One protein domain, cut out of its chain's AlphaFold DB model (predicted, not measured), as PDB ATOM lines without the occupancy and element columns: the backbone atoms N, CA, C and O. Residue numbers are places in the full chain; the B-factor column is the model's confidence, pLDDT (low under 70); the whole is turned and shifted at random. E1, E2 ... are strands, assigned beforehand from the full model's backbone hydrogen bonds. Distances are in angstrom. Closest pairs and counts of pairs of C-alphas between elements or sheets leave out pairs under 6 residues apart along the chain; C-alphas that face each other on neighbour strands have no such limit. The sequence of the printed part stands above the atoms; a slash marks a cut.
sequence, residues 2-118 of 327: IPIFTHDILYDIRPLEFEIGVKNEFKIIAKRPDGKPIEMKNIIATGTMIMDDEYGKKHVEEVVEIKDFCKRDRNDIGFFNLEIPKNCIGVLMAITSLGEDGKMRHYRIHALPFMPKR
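Overview. This is residues 2 to 118 of the 327 residues of the protein "Hypothetical protein" of Rotaria sp. Silwood1 (UniProt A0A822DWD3). Two strongly twisted sheets, E4-E3-E6-E7 and E1-E2-E5, the second only just so with C-alphas up to 4.1 A off its plane, stand partly face to face as a sandwich, with edge E1 near E7 and edge E5 near E4. The leading tail and the E3-E4 turn mark opposite ends of its length. You have 117 residues with no named helix and seven strands, E1 to E7 in chain order, each sheet antiparallel; the class is all strand, with 56 residues in named elements, under half. The whole is compact, radius of gyration of the C-alphas 15.5 A, but elongated, spanning 53 by 32 by 25 A.

Along the chain. Find C-alpha 10 at (198.576, 155.104, 243.706), where E1, residues 10 to 14, begins. Next come E2, residues 22 to 31, 28.8 A; E3, 43 to 52, 28.7 A; E4, 59 to 66, 21.7 A; E5, 77 to 84, 21.6 A; and E6, 88 to 97, 26.4 A. E7, 112 to 116, ends at C-alpha 116, (211.827, 165.613, 226.654).

Arrangement. Look first at E3 and E6, antiparallel at 162 degrees, with N 48 and O 92 2.7 A apart. Hairpin E3 and E4 has N 47 and O 64 at 2.8 A; hairpin E6 and E7 has N 114 and O 91 at 2.8 A. In the other sheet, hairpin E1 and E2 has N 10 and O 31 at 2.7 A, and E2 and E5 have N 26 and O 80 at 2.8 A. Between sheets, the closest C-alphas of E4 and E5 are Ile 66 and Phe 80, 7.3 A; of E1 and E7, Ile 13 and Leu 112, 7.5 A. E2 and E6 are apart.

Size, cuts and confidence. The C-alphas farthest apart, Ile 2 and Glu 54, are 54.2 A apart. The printed part has no cut; links E2 to E3 and E6 to E7 are long. Mean pLDDT of the printed part is 71.1, with residues 2 to 9, 53 to 59 and 102 to 118 among those under 70.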
ATOM      1  N   ILE A   2     197.479 140.499 261.182       21.19
ATOM      2  CA  ILE A   2     198.495 140.907 260.198       21.19
ATOM      3  C   ILE A   2     198.265 142.403 259.963       21.19
ATOM      4  O   ILE A   2     197.097 142.772 259.804       21.19
ATOM      5  N   PRO A   3     199.289 143.274 259.987       22.64
ATOM      6  CA  PRO A   3     199.075 144.671 259.661       22.64
ATOM      7  C   PRO A   3     198.571 144.723 258.220       22.64
ATOM      8  O   PRO A   3     199.289 144.419 257.271       22.64
ATOM      9  N   ILE A   4     197.287 145.042 258.075       22.70
ATOM     10  CA  ILE A   4     196.720 145.465 256.808       22.70
ATOM     11  C   ILE A   4     197.539 146.693 256.428       22.70
ATOM     12  O   ILE A   4     197.548 147.678 257.169       22.70
ATOM     13  N   PHE A   5     198.261 146.606 255.313       30.75
ATOM     14  CA  PHE A   5     198.833 147.764 254.645       30.75
ATOM     15  C   PHE A   5     197.670 148.692 254.272       30.75
ATOM     16  O   PHE A   5     197.110 148.613 253.184       30.75
ATOM     17  N   THR A   6     197.248 149.529 255.211       35.84
ATOM     18  CA  THR A   6     196.508 150.746 254.893       35.84
ATOM     19  C   THR A   6     197.450 151.617 254.062       35.84
ATOM     20  O   THR A   6     198.656 151.548 254.285       35.84
ATOM     21  N   HIS A   7     196.910 152.346 253.082       50.12
ATOM     22  CA  HIS A   7     197.473 153.428 252.242       50.12
ATOM     23  C   HIS A   7     197.071 153.207 250.770       50.12
ATOM     24  O   HIS A   7     197.803 152.683 249.930       50.12
ATOM     25  N   ASP A   8     195.830 153.628 250.513       63.72
ATOM     26  CA  ASP A   8     194.882 153.142 249.505       63.72
ATOM     27  C   ASP A   8     194.989 153.766 248.103       63.72
ATOM     28  O   ASP A   8     194.119 153.518 247.268       63.72
ATOM     29  N   ILE A   9     196.004 154.596 247.825       66.62
ATOM     30  CA  ILE A   9     196.065 155.399 246.590       66.62
ATOM     31  C   ILE A   9     197.458 155.350 245.947       66.62
ATOM     32  O   ILE A   9     198.476 155.602 246.584       66.62
ATOM     33  N   LEU A  10     197.478 155.039 244.656       70.56
ATOM     34  CA  LEU A  10     198.576 155.104 243.706       70.56
ATOM     35  C   LEU A  10     198.298 156.246 242.730       70.56
ATOM     36  O   LEU A  10     197.217 156.313 242.148       70.56
ATOM     37  N   TYR A  11     199.289 157.104 242.508       75.19
ATOM     38  CA  TYR A  11     199.198 158.166 241.512       75.19
ATOM     39  C   TYR A  11     200.020 157.808 240.268       75.19
ATOM     40  O   TYR A  11     201.193 157.450 240.369       75.19
ATOM     41  N   ASP A  12     199.388 157.888 239.099       74.69
ATOM     42  CA  ASP A  12     199.984 157.692 237.770       74.69
ATOM     43  C   ASP A  12     199.979 159.040 237.039       74.69
ATOM     44  O   ASP A  12     198.950 159.714 237.023       74.69
ATOM     45  N   ILE A  13     201.105 159.450 236.452       77.31
ATOM     46  CA  ILE A  13     201.234 160.758 235.800       77.31
ATOM     47  C   ILE A  13     201.588 160.567 234.335       77.31
ATOM     48  O   ILE A  13     202.429 159.741 233.989       77.31
ATOM     49  N   ARG A  14     200.919 161.317 233.458       77.00
ATOM     50  CA  ARG A  14     201.099 161.227 232.007       77.00
ATOM     51  C   ARG A  14     200.995 162.607 231.343       77.00
ATOM     52  O   ARG A  14     200.314 163.460 231.892       77.00
ATOM     53  N   PRO A  15     201.533 162.796 230.129       70.94
ATOM     54  CA  PRO A  15     202.476 161.895 229.471       70.94
ATOM     55  C   PRO A  15     203.788 161.809 230.262       70.94
ATOM     56  O   PRO A  15     204.138 162.728 230.991       70.94
ATOM     57  N   LEU A  16     204.504 160.688 230.128       66.94
ATOM     58  CA  LEU A  16     205.863 160.570 230.673       66.94
ATOM     59  C   LEU A  16     206.889 161.340 229.823       66.94
ATOM     60  O   LEU A  16     208.061 161.420 230.175       66.94
ATOM     61  N   GLU A  17     206.443 161.899 228.698       70.19
ATOM     62  CA  GLU A  17     207.258 162.645 227.753       70.19
ATOM     63  C   GLU A  17     206.662 164.042 227.517       70.19
ATOM     64  O   GLU A  17     205.449 164.175 227.348       70.19
ATOM     65  N   PHE A  18     207.499 165.076 227.453       75.88
ATOM     66  CA  PHE A  18     207.100 166.484 227.350       75.88
ATOM     67  C   PHE A  18     207.897 167.248 226.291       75.88
ATOM     68  O   PHE A  18     208.984 166.856 225.904       75.88
ATOM     69  N   GLU A  19     207.417 168.380 225.807       78.44
ATOM     70  CA  GLU A  19     208.151 169.223 224.861       78.44
ATOM     71  C   GLU A  19     208.911 170.340 225.585       78.44
ATOM     72  O   GLU A  19     208.366 171.034 226.435       78.44
ATOM     73  N   ILE A  20     210.191 170.519 225.263       80.69
ATOM     74  CA  ILE A  20     211.013 171.592 225.843       80.69
ATOM     75  C   ILE A  20     210.732 172.939 225.180       80.69
ATOM     76  O   ILE A  20     210.471 173.016 223.978       80.69
ATOM     77  N   GLY A  21     210.866 174.012 225.955       80.69
ATOM     78  CA  GLY A  21     210.635 175.382 225.503       80.69
ATOM     79  C   GLY A  21     209.166 175.725 225.269       80.69
ATOM     80  O   GLY A  21     208.895 176.706 224.580       80.69
ATOM     81  N   VAL A  22     208.242 174.909 225.785       86.00
ATOM     82  CA  VAL A  22     206.795 175.107 225.672       86.00
ATOM     83  C   VAL A  22     206.092 174.712 226.972       86.00
ATOM     84  O   VAL A  22     206.660 174.069 227.860       86.00
ATOM     85  N   LYS A  23     204.821 175.099 227.076       88.50
ATOM     86  CA  LYS A  23     203.932 174.719 228.175       88.50
ATOM     87  C   LYS A  23     203.320 173.346 227.903       88.50
ATOM     88  O   LYS A  23     202.676 173.153 226.876       88.50
ATOM     89  N   ASN A  24     203.514 172.408 228.827       86.94
ATOM     90  CA  ASN A  24     203.036 171.032 228.714       86.94
ATOM     91  C   ASN A  24     201.852 170.786 229.638       86.94
ATOM     92  O   ASN A  24     201.905 171.166 230.807       86.94
ATOM     93  N   GLU A  25     200.827 170.102 229.129       88.44
ATOM     94  CA  GLU A  25     199.713 169.604 229.936       88.44
ATOM     95  C   GLU A  25     200.038 168.194 230.447       88.44
ATOM     96  O   GLU A  25     200.306 167.274 229.669       88.44
ATOM     97  N   PHE A  26     199.975 168.022 231.762       85.81
ATOM     98  CA  PHE A  26     200.112 166.743 232.443       85.81
ATOM     99  C   PHE A  26     198.790 166.362 233.108       85.81
ATOM    100  O   PHE A  26     198.023 167.214 233.555       85.81
ATOM    101  N   LYS A  27     198.543 165.058 233.213       86.00
ATOM    102  CA  LYS A  27     197.432 164.458 233.949       86.00
ATOM    103  C   LYS A  27     197.958 163.579 235.072       86.00
ATOM    104  O   LYS A  27     198.794 162.712 234.832       86.00
ATOM    105  N   ILE A  28     197.419 163.765 236.267       85.00
ATOM    106  CA  ILE A  28     197.583 162.880 237.420       85.00
ATOM    107  C   ILE A  28     196.320 162.037 237.531       85.00
ATOM    108  O   ILE A  28     195.213 162.565 237.458       85.00
ATOM    109  N   ILE A  29     196.482 160.730 237.702       83.31
ATOM    110  CA  ILE A  29     195.397 159.764 237.839       83.31
ATOM    111  C   ILE A  29     195.556 159.060 239.181       83.31
ATOM    112  O   ILE A  29     196.551 158.370 239.401       83.31
ATOM    113  N   ALA A  30     194.569 159.207 240.056       82.31
ATOM    114  CA  ALA A  30     194.507 158.518 241.335       82.31
ATOM    115  C   ALA A  30     193.821 157.150 241.172       82.31
ATOM    116  O   ALA A  30     192.711 157.034 240.647       82.31
ATOM    117  N   LYS A  31     194.489 156.080 241.610       78.56
ATOM    118  CA  LYS A  31     194.008 154.693 241.523       78.56
ATOM    119  C   LYS A  31     194.229 153.967 242.839       78.56
ATOM    120  O   LYS A  31     195.160 154.272 243.561       78.56
ATOM    121  N   ARG A  32     193.433 152.956 243.142       75.69
ATOM    122  CA  ARG A  32     193.734 151.992 244.205       75.69
ATOM    123  C   ARG A  32     194.845 151.021 243.780       75.69
ATOM    124  O   ARG A  32     195.118 150.902 242.583       75.69
ATOM    125  N   PRO A  33     195.442 150.259 244.720       67.94
ATOM    126  CA  PRO A  33     196.355 149.163 244.391       67.94
ATOM    127  C   PRO A  33     195.766 148.118 243.432       67.94
ATOM    128  O   PRO A  33     196.504 147.537 242.644       67.94
ATOM    129  N   ASP A  34     194.442 147.922 243.443       71.25
ATOM    130  CA  ASP A  34     193.723 147.044 242.506       71.25
ATOM    131  C   ASP A  34     193.481 147.678 241.117       71.25
ATOM    132  O   ASP A  34     192.792 147.106 240.275       71.25
ATOM    133  N   GLY A  35     194.027 148.875 240.874       72.50
ATOM    134  CA  GLY A  35     193.933 149.611 239.615       72.50
ATOM    135  C   GLY A  35     192.633 150.394 239.420       72.50
ATOM    136  O   GLY A  35     192.531 151.148 238.448       72.50
ATOM    137  N   LYS A  36     191.647 150.267 240.320       75.31
ATOM    138  CA  LYS A  36     190.368 150.978 240.178       75.31
ATOM    139  C   LYS A  36     190.522 152.472 240.493       75.31
ATOM    140  O   LYS A  36     191.265 152.808 241.414       75.31
ATOM    141  N   PRO A  37     189.803 153.362 239.789       79.81
ATOM    142  CA  PRO A  37     189.802 154.794 240.082       79.81
ATOM    143  C   PRO A  37     189.448 155.099 241.539       79.81
ATOM    144  O   PRO A  37     188.590 154.432 242.121       79.81
ATOM    145  N   ILE A  38     190.082 156.120 242.108       79.00
ATOM    146  CA  ILE A  38     189.747 156.671 243.425       79.00
ATOM    147  C   ILE A  38     189.813 158.190 243.366       79.00
ATOM    148  O   ILE A  38     190.588 158.747 242.596       79.00
ATOM    149  N   GLU A  39     188.975 158.860 244.151       80.25
ATOM    150  CA  GLU A  39     188.961 160.318 244.202       80.25
ATOM    151  C   GLU A  39     190.342 160.878 244.554       80.25
ATOM    152  O   GLU A  39     191.028 160.399 245.464       80.25
ATOM    153  N   MET A  40     190.739 161.915 243.819       76.88
ATOM    154  CA  MET A  40     191.947 162.664 244.100       76.88
ATOM    155  C   MET A  40     191.772 163.435 245.406       76.88
ATOM    156  O   MET A  40     190.970 164.368 245.487       76.88
ATOM    157  N   LYS A  41     192.522 163.022 246.428       71.44
ATOM    158  CA  LYS A  41     192.588 163.716 247.717       71.44
ATOM    159  C   LYS A  41     193.440 164.982 247.605       71.44
ATOM    160  O   LYS A  41     194.087 165.205 246.584       71.44
ATOM    161  N   ASN A  42     193.466 165.784 248.668       71.69
ATOM    162  CA  ASN A  42     194.388 166.913 248.788       71.69
ATOM    163  C   ASN A  42     195.825 166.417 248.568       71.69
ATOM    164  O   ASN A  42     196.352 165.628 249.358       71.69
ATOM    165  N   ILE A  43     196.433 166.852 247.468       76.06
ATOM    166  CA  ILE A  43     197.806 166.528 247.099       76.06
ATOM    167  C   ILE A  43     198.599 167.812 246.916       76.06
ATOM    168  O   ILE A  43     198.064 168.827 246.475       76.06
ATOM    169  N   ILE A  44     199.888 167.727 247.210       77.25
ATOM    170  CA  ILE A  44     200.887 168.666 246.713       77.25
ATOM    171  C   ILE A  44     201.635 167.918 245.617       77.25
ATOM    172  O   ILE A  44     202.167 166.836 245.878       77.25
ATOM    173  N   ALA A  45     201.638 168.452 244.396       80.38
ATOM    174  CA  ALA A  45     202.556 167.978 243.368       80.38
ATOM    175  C   ALA A  45     203.684 168.990 243.193       80.38
ATOM    176  O   ALA A  45     203.448 170.193 243.137       80.38
ATOM    177  N   THR A  46     204.904 168.488 243.089       81.06
ATOM    178  CA  THR A  46     206.101 169.302 242.930       81.06
ATOM    179  C   THR A  46     206.875 168.795 241.727       81.06
ATOM    180  O   THR A  46     207.237 167.620 241.675       81.06
ATOM    181  N   GLY A  47     207.115 169.674 240.759       81.75
ATOM    182  CA  GLY A  47     208.006 169.428 239.636       81.75
ATOM    183  C   GLY A  47     209.405 169.947 239.953       81.75
ATOM    184  O   GLY A  47     209.580 171.151 240.082       81.75
ATOM    185  N   THR A  48     210.397 169.071 240.051       79.25
ATOM    186  CA  THR A  48     211.813 169.454 240.071       79.25
ATOM    187  C   THR A  48     212.364 169.329 238.659       79.25
ATOM    188  O   THR A  48     212.530 168.227 238.134       79.25
ATOM    189  N   MET A  49     212.620 170.459 238.015       81.94
ATOM    190  CA  MET A  49     213.237 170.519 236.698       81.94
ATOM    191  C   MET A  49     214.750 170.438 236.859       81.94
ATOM    192  O   MET A  49     215.352 171.204 237.611       81.94
ATOM    193  N   ILE A  50     215.355 169.483 236.161       75.69
ATOM    194  CA  ILE A  50     216.801 169.329 236.092       75.69
ATOM    195  C   ILE A  50     217.250 170.110 234.867       75.69
ATOM    196  O   ILE A  50     216.922 169.757 233.730       75.69
ATOM    197  N   MET A  51     217.974 171.191 235.118       78.25
ATOM    198  CA  MET A  51     218.472 172.101 234.101       78.25
ATOM    199  C   MET A  51     219.948 171.830 233.870       78.25
ATOM    200  O   MET A  51     220.700 171.639 234.828       78.25
ATOM    201  N   ASP A  52     220.356 171.838 232.609       71.50
ATOM    202  CA  ASP A  52     221.769 171.801 232.248       71.50
ATOM    203  C   ASP A  52     222.251 173.207 231.881       71.50
ATOM    204  O   ASP A  52     221.480 174.035 231.370       71.50
ATOM    205  N   ASP A  53     223.525 173.481 232.151       67.94
ATOM    206  CA  ASP A  53     224.185 174.634 231.546       67.94
ATOM    207  C   ASP A  53     224.477 174.357 230.061       67.94
ATOM    208  O   ASP A  53     224.392 173.222 229.588       67.94
ATOM    209  N   GLU A  54     224.818 175.397 229.293       51.62
ATOM    210  CA  GLU A  54     225.104 175.281 227.851       51.62
ATOM    211  C   GLU A  54     226.261 174.306 227.522       51.62
ATOM    212  O   GLU A  54     226.508 174.017 226.352       51.62
ATOM    213  N   TYR A  55     226.951 173.769 228.537       48.56
ATOM    214  CA  TYR A  55     228.139 172.931 228.412       48.56
ATOM    215  C   TYR A  55     228.039 171.564 229.114       48.56
ATOM    216  O   TYR A  55     229.042 170.843 229.143       48.56
ATOM    217  N   GLY A  56     226.893 171.174 229.680       53.78
ATOM    218  CA  GLY A  56     226.744 169.871 230.346       53.78
ATOM    219  C   GLY A  56     227.465 169.737 231.697       53.78
ATOM    220  O   GLY A  56     227.785 168.622 232.144       53.78
ATOM    221  N   LYS A  57     227.875 170.857 232.306       51.78
ATOM    222  CA  LYS A  57     228.810 170.876 233.442       51.78
ATOM    223  C   LYS A  57     228.130 171.061 234.788       51.78
ATOM    224  O   LYS A  57     228.608 170.465 235.756       51.78
ATOM    225  N   LYS A  58     227.053 171.840 234.864       57.25
ATOM    226  CA  LYS A  58     226.357 172.149 236.113       57.25
ATOM    227  C   LYS A  58     224.873 171.835 236.009       57.25
ATOM    228  O   LYS A  58     224.168 172.396 235.177       57.25
ATOM    229  N   HIS A  59     224.407 171.005 236.935       65.81
ATOM    230  CA  HIS A  59     222.986 170.747 237.118       65.81
ATOM    231  C   HIS A  59     222.414 171.784 238.079       65.81
ATOM    232  O   HIS A  59     222.913 171.950 239.194       65.81
ATOM    233  N   VAL A  60     221.399 172.512 237.624       72.62
ATOM    234  CA  VAL A  60     220.605 173.401 238.474       72.62
ATOM    235  C   VAL A  60     219.239 172.759 238.651       72.62
ATOM    236  O   VAL A  60     218.612 172.351 237.675       72.62
ATOM    237  N   GLU A  61     218.801 172.645 239.899       74.50
ATOM    238  CA  GLU A  61     217.452 172.199 240.228       74.50
ATOM    239  C   GLU A  61     216.544 173.415 240.361       74.50
ATOM    240  O   GLU A  61     216.804 174.313 241.165       74.50
ATOM    241  N   GLU A  62     215.464 173.433 239.587       81.56
ATOM    242  CA  GLU A  62     214.385 174.397 239.757       81.56
ATOM    243  C   GLU A  62     213.136 173.667 240.241       81.56
ATOM    244  O   GLU A  62     212.658 172.731 239.602       81.56
ATOM    245  N   VAL A  63     212.617 174.076 241.397       81.56
ATOM    246  CA  VAL A  63     211.477 173.424 242.043       81.56
ATOM    247  C   VAL A  63     210.230 174.272 241.841       81.56
ATOM    248  O   VAL A  63     210.179 175.427 242.258       81.56
ATOM    249  N   VAL A  64     209.203 173.675 241.244       84.69
ATOM    250  CA  VAL A  64     207.905 174.300 240.990       84.69
ATOM    251  C   VAL A  64     206.827 173.526 241.733       84.69
ATOM    252  O   VAL A  64     206.607 172.341 241.492       84.69
ATOM    253  N   GLU A  65     206.128 174.206 242.634       83.62
ATOM    254  CA  GLU A  65     204.951 173.656 243.302       83.62
ATOM    255  C   GLU A  65     203.712 173.850 242.416       83.62
ATOM    256  O   GLU A  65     203.394 174.963 241.994       83.62
ATOM    257  N   ILE A  66     202.995 172.765 242.144       82.00
ATOM    258  CA  ILE A  66     201.777 172.756 241.337       82.00
ATOM    259  C   ILE A  66     200.586 172.853 242.286       82.00
ATOM    260  O   ILE A  66     200.239 171.891 242.975       82.00
ATOM    261  N   LYS A  67     199.970 174.034 242.314       69.88
ATOM    262  CA  LYS A  67     198.845 174.345 243.208       69.88
ATOM    263  C   LYS A  67     197.485 174.191 242.535       69.88
ATOM    264  O   LYS A  67     196.513 173.839 243.197       69.88
ATOM    265  N   ASP A  68     197.437 174.390 241.220       73.50
ATOM    266  CA  ASP A  68     196.189 174.433 240.466       73.50
ATOM    267  C   ASP A  68     196.000 173.160 239.636       73.50
ATOM    268  O   ASP A  68     196.699 172.924 238.647       73.50
ATOM    269  N   PHE A  69     195.013 172.354 240.032       79.81
ATOM    270  CA  PHE A  69     194.559 171.195 239.270       79.81
ATOM    271  C   PHE A  69     193.185 171.466 238.667       79.81
ATOM    272  O   PHE A  69     192.192 171.635 239.374       79.81
ATOM    273  N   CYS A  70     193.108 171.436 237.342       77.31
ATOM    274  CA  CYS A  70     191.842 171.459 236.629       77.31
ATOM    275  C   CYS A  70     191.240 170.048 236.639       77.31
ATOM    276  O   CYS A  70     191.873 169.103 236.166       77.31
ATOM    277  N   LYS A  71     190.009 169.884 237.134       76.38
ATOM    278  CA  LYS A  71     189.236 168.638 236.982       76.38
ATOM    279  C   LYS A  71     188.393 168.730 235.704       76.38
ATOM    280  O   LYS A  71     187.717 169.731 235.492       76.38
ATOM    281  N   ARG A  72     188.436 167.702 234.849       73.75
ATOM    282  CA  ARG A  72     187.572 167.572 233.656       73.75
ATOM    283  C   ARG A  72     186.733 166.307 233.812       73.75
ATOM    284  O   ARG A  72     187.262 165.210 233.654       73.75
ATOM    285  N   ASP A  73     185.475 166.469 234.219       70.62
ATOM    286  CA  ASP A  73     184.412 165.447 234.331       70.62
ATOM    287  C   ASP A  73     184.663 164.243 235.264       70.62
ATOM    288  O   ASP A  73     183.750 163.468 235.546       70.62
ATOM    289  N   ARG A  74     185.884 164.077 235.782       79.12
ATOM    290  CA  ARG A  74     186.297 162.952 236.622       79.12
ATOM    291  C   ARG A  74     187.065 163.421 237.848       79.12
ATOM    292  O   ARG A  74     188.070 164.114 237.734       79.12
ATOM    293  N   ASN A  75     186.635 162.964 239.022       80.62
ATOM    294  CA  ASN A  75     187.248 163.335 240.301       80.62
ATOM    295  C   ASN A  75     188.537 162.558 240.615       80.62
ATOM    296  O   ASN A  75     189.248 162.919 241.548       80.62
ATOM    297  N   ASP A  76     188.849 161.512 239.846       78.88
ATOM    298  CA  ASP A  76     190.092 160.739 239.944       78.88
ATOM    299  C   ASP A  76     191.220 161.276 239.044       78.88
ATOM    300  O   ASP A  76     192.336 160.757 239.091       78.88
ATOM    301  N   ILE A  77     190.945 162.304 238.226       83.94
ATOM    302  CA  ILE A  77     191.897 162.869 237.263       83.94
ATOM    303  C   ILE A  77     192.040 164.377 237.473       83.94
ATOM    304  O   ILE A  77     191.058 165.111 237.559       83.94
ATOM    305  N   GLY A  78     193.284 164.832 237.521       85.19
ATOM    306  CA  GLY A  78     193.655 166.229 237.698       85.19
ATOM    307  C   GLY A  78     194.632 166.613 236.607       85.19
ATOM    308  O   GLY A  78     195.593 165.887 236.353       85.19
ATOM    309  N   PHE A  79     194.369 167.729 235.945       87.12
ATOM    310  CA  PHE A  79     195.219 168.267 234.896       87.12
ATOM    311  C   PHE A  79     195.967 169.478 235.428       87.12
ATOM    312  O   PHE A  79     195.375 170.320 236.100       87.12
ATOM    313  N   PHE A  80     197.244 169.591 235.099       87.94
ATOM    314  CA  PHE A  80     198.035 170.777 235.390       87.94
ATOM    315  C   PHE A  80     198.927 171.099 234.204       87.94
ATOM    316  O   PHE A  80     199.227 170.237 233.378       87.94
ATOM    317  N   ASN A  81     199.351 172.353 234.127       87.62
ATOM    318  CA  ASN A  81     200.295 172.777 233.112       87.62
ATOM    319  C   ASN A  81     201.616 173.168 233.760       87.62
ATOM    320  O   ASN A  81     201.616 173.916 234.734       87.62
ATOM    321  N   LEU A  82     202.720 172.715 233.177       87.00
ATOM    322  CA  LEU A  82     204.067 173.095 233.583       87.00
ATOM    323  C   LEU A  82     204.793 173.704 232.383       87.00
ATOM    324  O   LEU A  82     204.805 173.125 231.293       87.00
ATOM    325  N   GLU A  83     205.364 174.889 232.571       87.94
ATOM    326  CA  GLU A  83     206.244 175.502 231.582       87.94
ATOM    327  C   GLU A  83     207.634 174.894 231.713       87.94
ATOM    328  O   GLU A  83     208.216 174.908 232.794       87.94
ATOM    329  N   ILE A  84     208.135 174.313 230.623       84.81
ATOM    330  CA  ILE A  84     209.402 173.588 230.636       84.81
ATOM    331  C   ILE A  84     210.423 174.372 229.814       84.81
ATOM    332  O   ILE A  84     210.229 174.513 228.601       84.81
ATOM    333  N   PRO A  85     211.520 174.866 230.414       83.50
ATOM    334  CA  PRO A  85     212.495 175.660 229.678       83.50
ATOM    335  C   PRO A  85     213.280 174.830 228.646       83.50
ATOM    336  O   PRO A  85     213.323 173.600 228.682       83.50
ATOM    337  N   LYS A  86     213.923 175.509 227.686       79.50
ATOM    338  CA  LYS A  86     214.620 174.857 226.555       79.50
ATOM    339  C   LYS A  86     215.829 174.010 226.966       79.50
ATOM    340  O   LYS A  86     216.162 173.065 226.258       79.50
ATOM    341  N   ASN A  87     216.475 174.351 228.074       76.25
ATOM    342  CA  ASN A  87     217.627 173.644 228.636       76.25
ATOM    343  C   ASN A  87     217.238 172.637 229.737       76.25
ATOM    344  O   ASN A  87     218.107 172.139 230.448       76.25
ATOM    345  N   CYS A  88     215.945 172.326 229.878       77.81
ATOM    346  CA  CYS A  88     215.482 171.275 230.774       77.81
ATOM    347  C   CYS A  88     215.828 169.906 230.188       77.81
ATOM    348  O   CYS A  88     215.450 169.581 229.058       77.81
ATOM    349  N   ILE A  89     216.518 169.093 230.978       70.00
ATOM    350  CA  ILE A  89     216.976 167.761 230.580       70.00
ATOM    351  C   ILE A  89     216.151 166.632 231.196       70.00
ATOM    352  O   ILE A  89     216.149 165.517 230.680       70.00
ATOM    353  N   GLY A  90     215.387 166.937 232.241       72.94
ATOM    354  CA  GLY A  90     214.420 166.029 232.839       72.94
ATOM    355  C   GLY A  90     213.523 166.771 233.817       72.94
ATOM    356  O   GLY A  90     213.924 167.784 234.386       72.94
ATOM    357  N   VAL A  91     212.310 166.267 234.013       73.06
ATOM    358  CA  VAL A  91     211.414 166.760 235.063       73.06
ATOM    359  C   VAL A  91     211.129 165.614 236.007       73.06
ATOM    360  O   VAL A  91     210.669 164.558 235.592       73.06
ATOM    361  N   LEU A  92     211.396 165.822 237.283       73.69
ATOM    362  CA  LEU A  92     210.995 164.928 238.349       73.69
ATOM    363  C   LEU A  92     209.667 165.418 238.904       73.69
ATOM    364  O   LEU A  92     209.559 166.562 239.320       73.69
ATOM    365  N   MET A  93     208.673 164.545 238.959       76.81
ATOM    366  CA  MET A  93     207.420 164.859 239.632       76.81
ATOM    367  C   MET A  93     207.336 164.101 240.937       76.81
ATOM    368  O   MET A  93     207.487 162.883 240.939       76.81
ATOM    369  N   ALA A  94     207.087 164.821 242.021       74.12
ATOM    370  CA  ALA A  94     206.818 164.294 243.344       74.12
ATOM    371  C   ALA A  94     205.355 164.575 243.691       74.12
ATOM    372  O   ALA A  94     204.908 165.710 243.590       74.12
ATOM    373  N   ILE A  95     204.610 163.553 244.113       75.38
ATOM    374  CA  ILE A  95     203.260 163.725 244.665       75.38
ATOM    375  C   ILE A  95     203.293 163.372 246.144       75.38
ATOM    376  O   ILE A  95     203.717 162.274 246.511       75.38
ATOM    377  N   THR A  96     202.801 164.284 246.973       73.75
ATOM    378  CA  THR A  96     202.647 164.106 248.415       73.75
ATOM    379  C   THR A  96     201.173 164.188 248.785       73.75
ATOM    380  O   THR A  96     200.505 165.181 248.502       73.75
ATOM    381  N   SER A  97     200.651 163.146 249.434       71.25
ATOM    382  CA  SER A  97     199.289 163.146 249.971       71.25
ATOM    383  C   SER A  97     199.200 163.921 251.283       71.25
ATOM    384  O   SER A  97     199.996 163.706 252.202       71.25
ATOM    385  N   LEU A  98     198.179 164.767 251.398       69.31
ATOM    386  CA  LEU A  98     197.816 165.442 252.639       69.31
ATOM    387  C   LEU A  98     196.692 164.680 253.354       69.31
ATOM    388  O   LEU A  98     195.818 164.074 252.731       69.31
ATOM    389  N   GLY A  99     196.729 164.701 254.684       66.94
ATOM    390  CA  GLY A  99     195.620 164.277 255.526       66.94
ATOM    391  C   GLY A  99     194.445 165.248 255.461       66.94
ATOM    392  O   GLY A  99     194.550 166.356 254.939       66.94
ATOM    393  N   GLU A 100     193.317 164.837 256.036       69.69
ATOM    394  CA  GLU A 100     192.126 165.689 256.193       69.69
ATOM    395  C   GLU A 100     192.414 166.945 257.028       69.69
ATOM    396  O   GLU A 100     191.788 167.980 256.842       69.69
ATOM    397  N   ASP A 101     193.419 166.871 257.900       72.00
ATOM    398  CA  ASP A 101     193.947 167.962 258.713       72.00
ATOM    399  C   ASP A 101     194.908 168.895 257.951       72.00
ATOM    400  O   ASP A 101     195.531 169.766 258.555       72.00
ATOM    401  N   GLY A 102     195.082 168.699 256.637       64.44
ATOM    402  CA  GLY A 102     195.986 169.482 255.787       64.44
ATOM    403  C   GLY A 102     197.475 169.212 256.028       64.44
ATOM    404  O   GLY A 102     198.323 169.752 255.322       64.44
ATOM    405  N   LYS A 103     197.819 168.357 256.997       68.56
ATOM    406  CA  LYS A 103     199.199 167.963 257.288       68.56
ATOM    407  C   LYS A 103     199.645 166.834 256.367       68.56
ATOM    408  O   LYS A 103     198.853 165.975 255.983       68.56
ATOM    409  N   MET A 104     200.934 166.801 256.039       62.53
ATOM    410  CA  MET A 104     201.520 165.693 255.282       62.53
ATOM    411  C   MET A 104     201.371 164.384 256.070       62.53
ATOM    412  O   MET A 104     201.867 164.271 257.191       62.53
ATOM    413  N   ARG A 105     200.695 163.386 255.488       54.75
ATOM    414  CA  ARG A 105     200.580 162.042 256.073       54.75
ATOM    415  C   ARG A 105     201.477 161.084 255.303       54.75
ATOM    416  O   ARG A 105     201.133 160.740 254.184       54.75
ATOM    417  N   HIS A 106     202.564 160.648 255.946       46.88
ATOM    418  CA  HIS A 106     203.497 159.582 255.542       46.88
ATOM    419  C   HIS A 106     204.098 159.652 254.112       46.88
ATOM    420  O   HIS A 106     203.455 159.911 253.102       46.88
ATOM    421  N   TYR A 107     205.402 159.385 254.048       46.31
ATOM    422  CA  TYR A 107     206.353 159.717 252.978       46.31
ATOM    423  C   TYR A 107     206.252 158.896 251.679       46.31
ATOM    424  O   TYR A 107     207.266 158.411 251.178       46.31
ATOM    425  N   ARG A 108     205.072 158.730 251.069       51.09
ATOM    426  CA  ARG A 108     205.026 158.120 249.729       51.09
ATOM    427  C   ARG A 108     205.186 159.170 248.639       51.09
ATOM    428  O   ARG A 108     204.236 159.514 247.948       51.09
ATOM    429  N   ILE A 109     206.414 159.663 248.486       53.16
ATOM    430  CA  ILE A 109     206.766 160.515 247.354       53.16
ATOM    431  C   ILE A 109     206.885 159.628 246.113       53.16
ATOM    432  O   ILE A 109     207.834 158.858 245.951       53.16
ATOM    433  N   HIS A 110     205.888 159.715 245.237       56.28
ATOM    434  CA  HIS A 110     205.947 159.088 243.922       56.28
ATOM    435  C   HIS A 110     206.789 159.963 243.001       56.28
ATOM    436  O   HIS A 110     206.257 160.876 242.388       56.28
ATOM    437  N   ALA A 111     208.090 159.677 242.951       56.00
ATOM    438  CA  ALA A 111     209.027 160.236 241.987       56.00
ATOM    439  C   ALA A 111     208.815 159.574 240.619       56.00
ATOM    440  O   ALA A 111     209.118 158.388 240.460       56.00
ATOM    441  N   LEU A 112     208.285 160.313 239.647       62.12
ATOM    442  CA  LEU A 112     208.239 159.874 238.252       62.12
ATOM    443  C   LEU A 112     209.150 160.769 237.415       62.12
ATOM    444  O   LEU A 112     208.918 161.980 237.371       62.12
ATOM    445  N   PRO A 113     210.186 160.205 236.773       63.03
ATOM    446  CA  PRO A 113     210.981 160.960 235.830       63.03
ATOM    447  C   PRO A 113     210.198 161.129 234.523       63.03
ATOM    448  O   PRO A 113     209.688 160.159 233.960       63.03
ATOM    449  N   PHE A 114     210.126 162.357 234.031       66.56
ATOM    450  CA  PHE A 114     209.624 162.676 232.704       66.56
ATOM    451  C   PHE A 114     210.758 163.109 231.788       66.56
ATOM    452  O   PHE A 114     211.739 163.710 232.238       66.56
ATOM    453  N   MET A 115     210.572 162.850 230.495       66.94
ATOM    454  CA  MET A 115     211.600 163.047 229.478       66.94
ATOM    455  C   MET A 115     211.185 164.039 228.397       66.94
ATOM    456  O   MET A 115     210.025 164.062 227.996       66.94
ATOM    457  N   PRO A 116     212.118 164.813 227.832       63.94
ATOM    458  CA  PRO A 116     211.827 165.613 226.654       63.94
ATOM    459  C   PRO A 116     211.542 164.728 225.417       63.94
ATOM    460  O   PRO A 116     212.357 163.893 225.036       63.94
ATOM    461  N   LYS A 117     210.402 164.935 224.737       59.53
ATOM    462  CA  LYS A 117     209.989 164.317 223.460       59.53
ATOM    463  C   LYS A 117     210.981 164.591 222.341       59.53
ATOM    464  O   LYS A 117     211.196 163.750 221.468       59.53
ATOM    465  N   ARG A 118     211.578 165.788 222.332       48.34
ATOM    466  CA  ARG A 118     212.712 166.042 221.450       48.34
ATOM    467  C   ARG A 118     213.825 165.135 221.955       48.34
ATOM    468  O   ARG A 118     214.370 165.437 223.006       48.34
TER     469      ARG A 118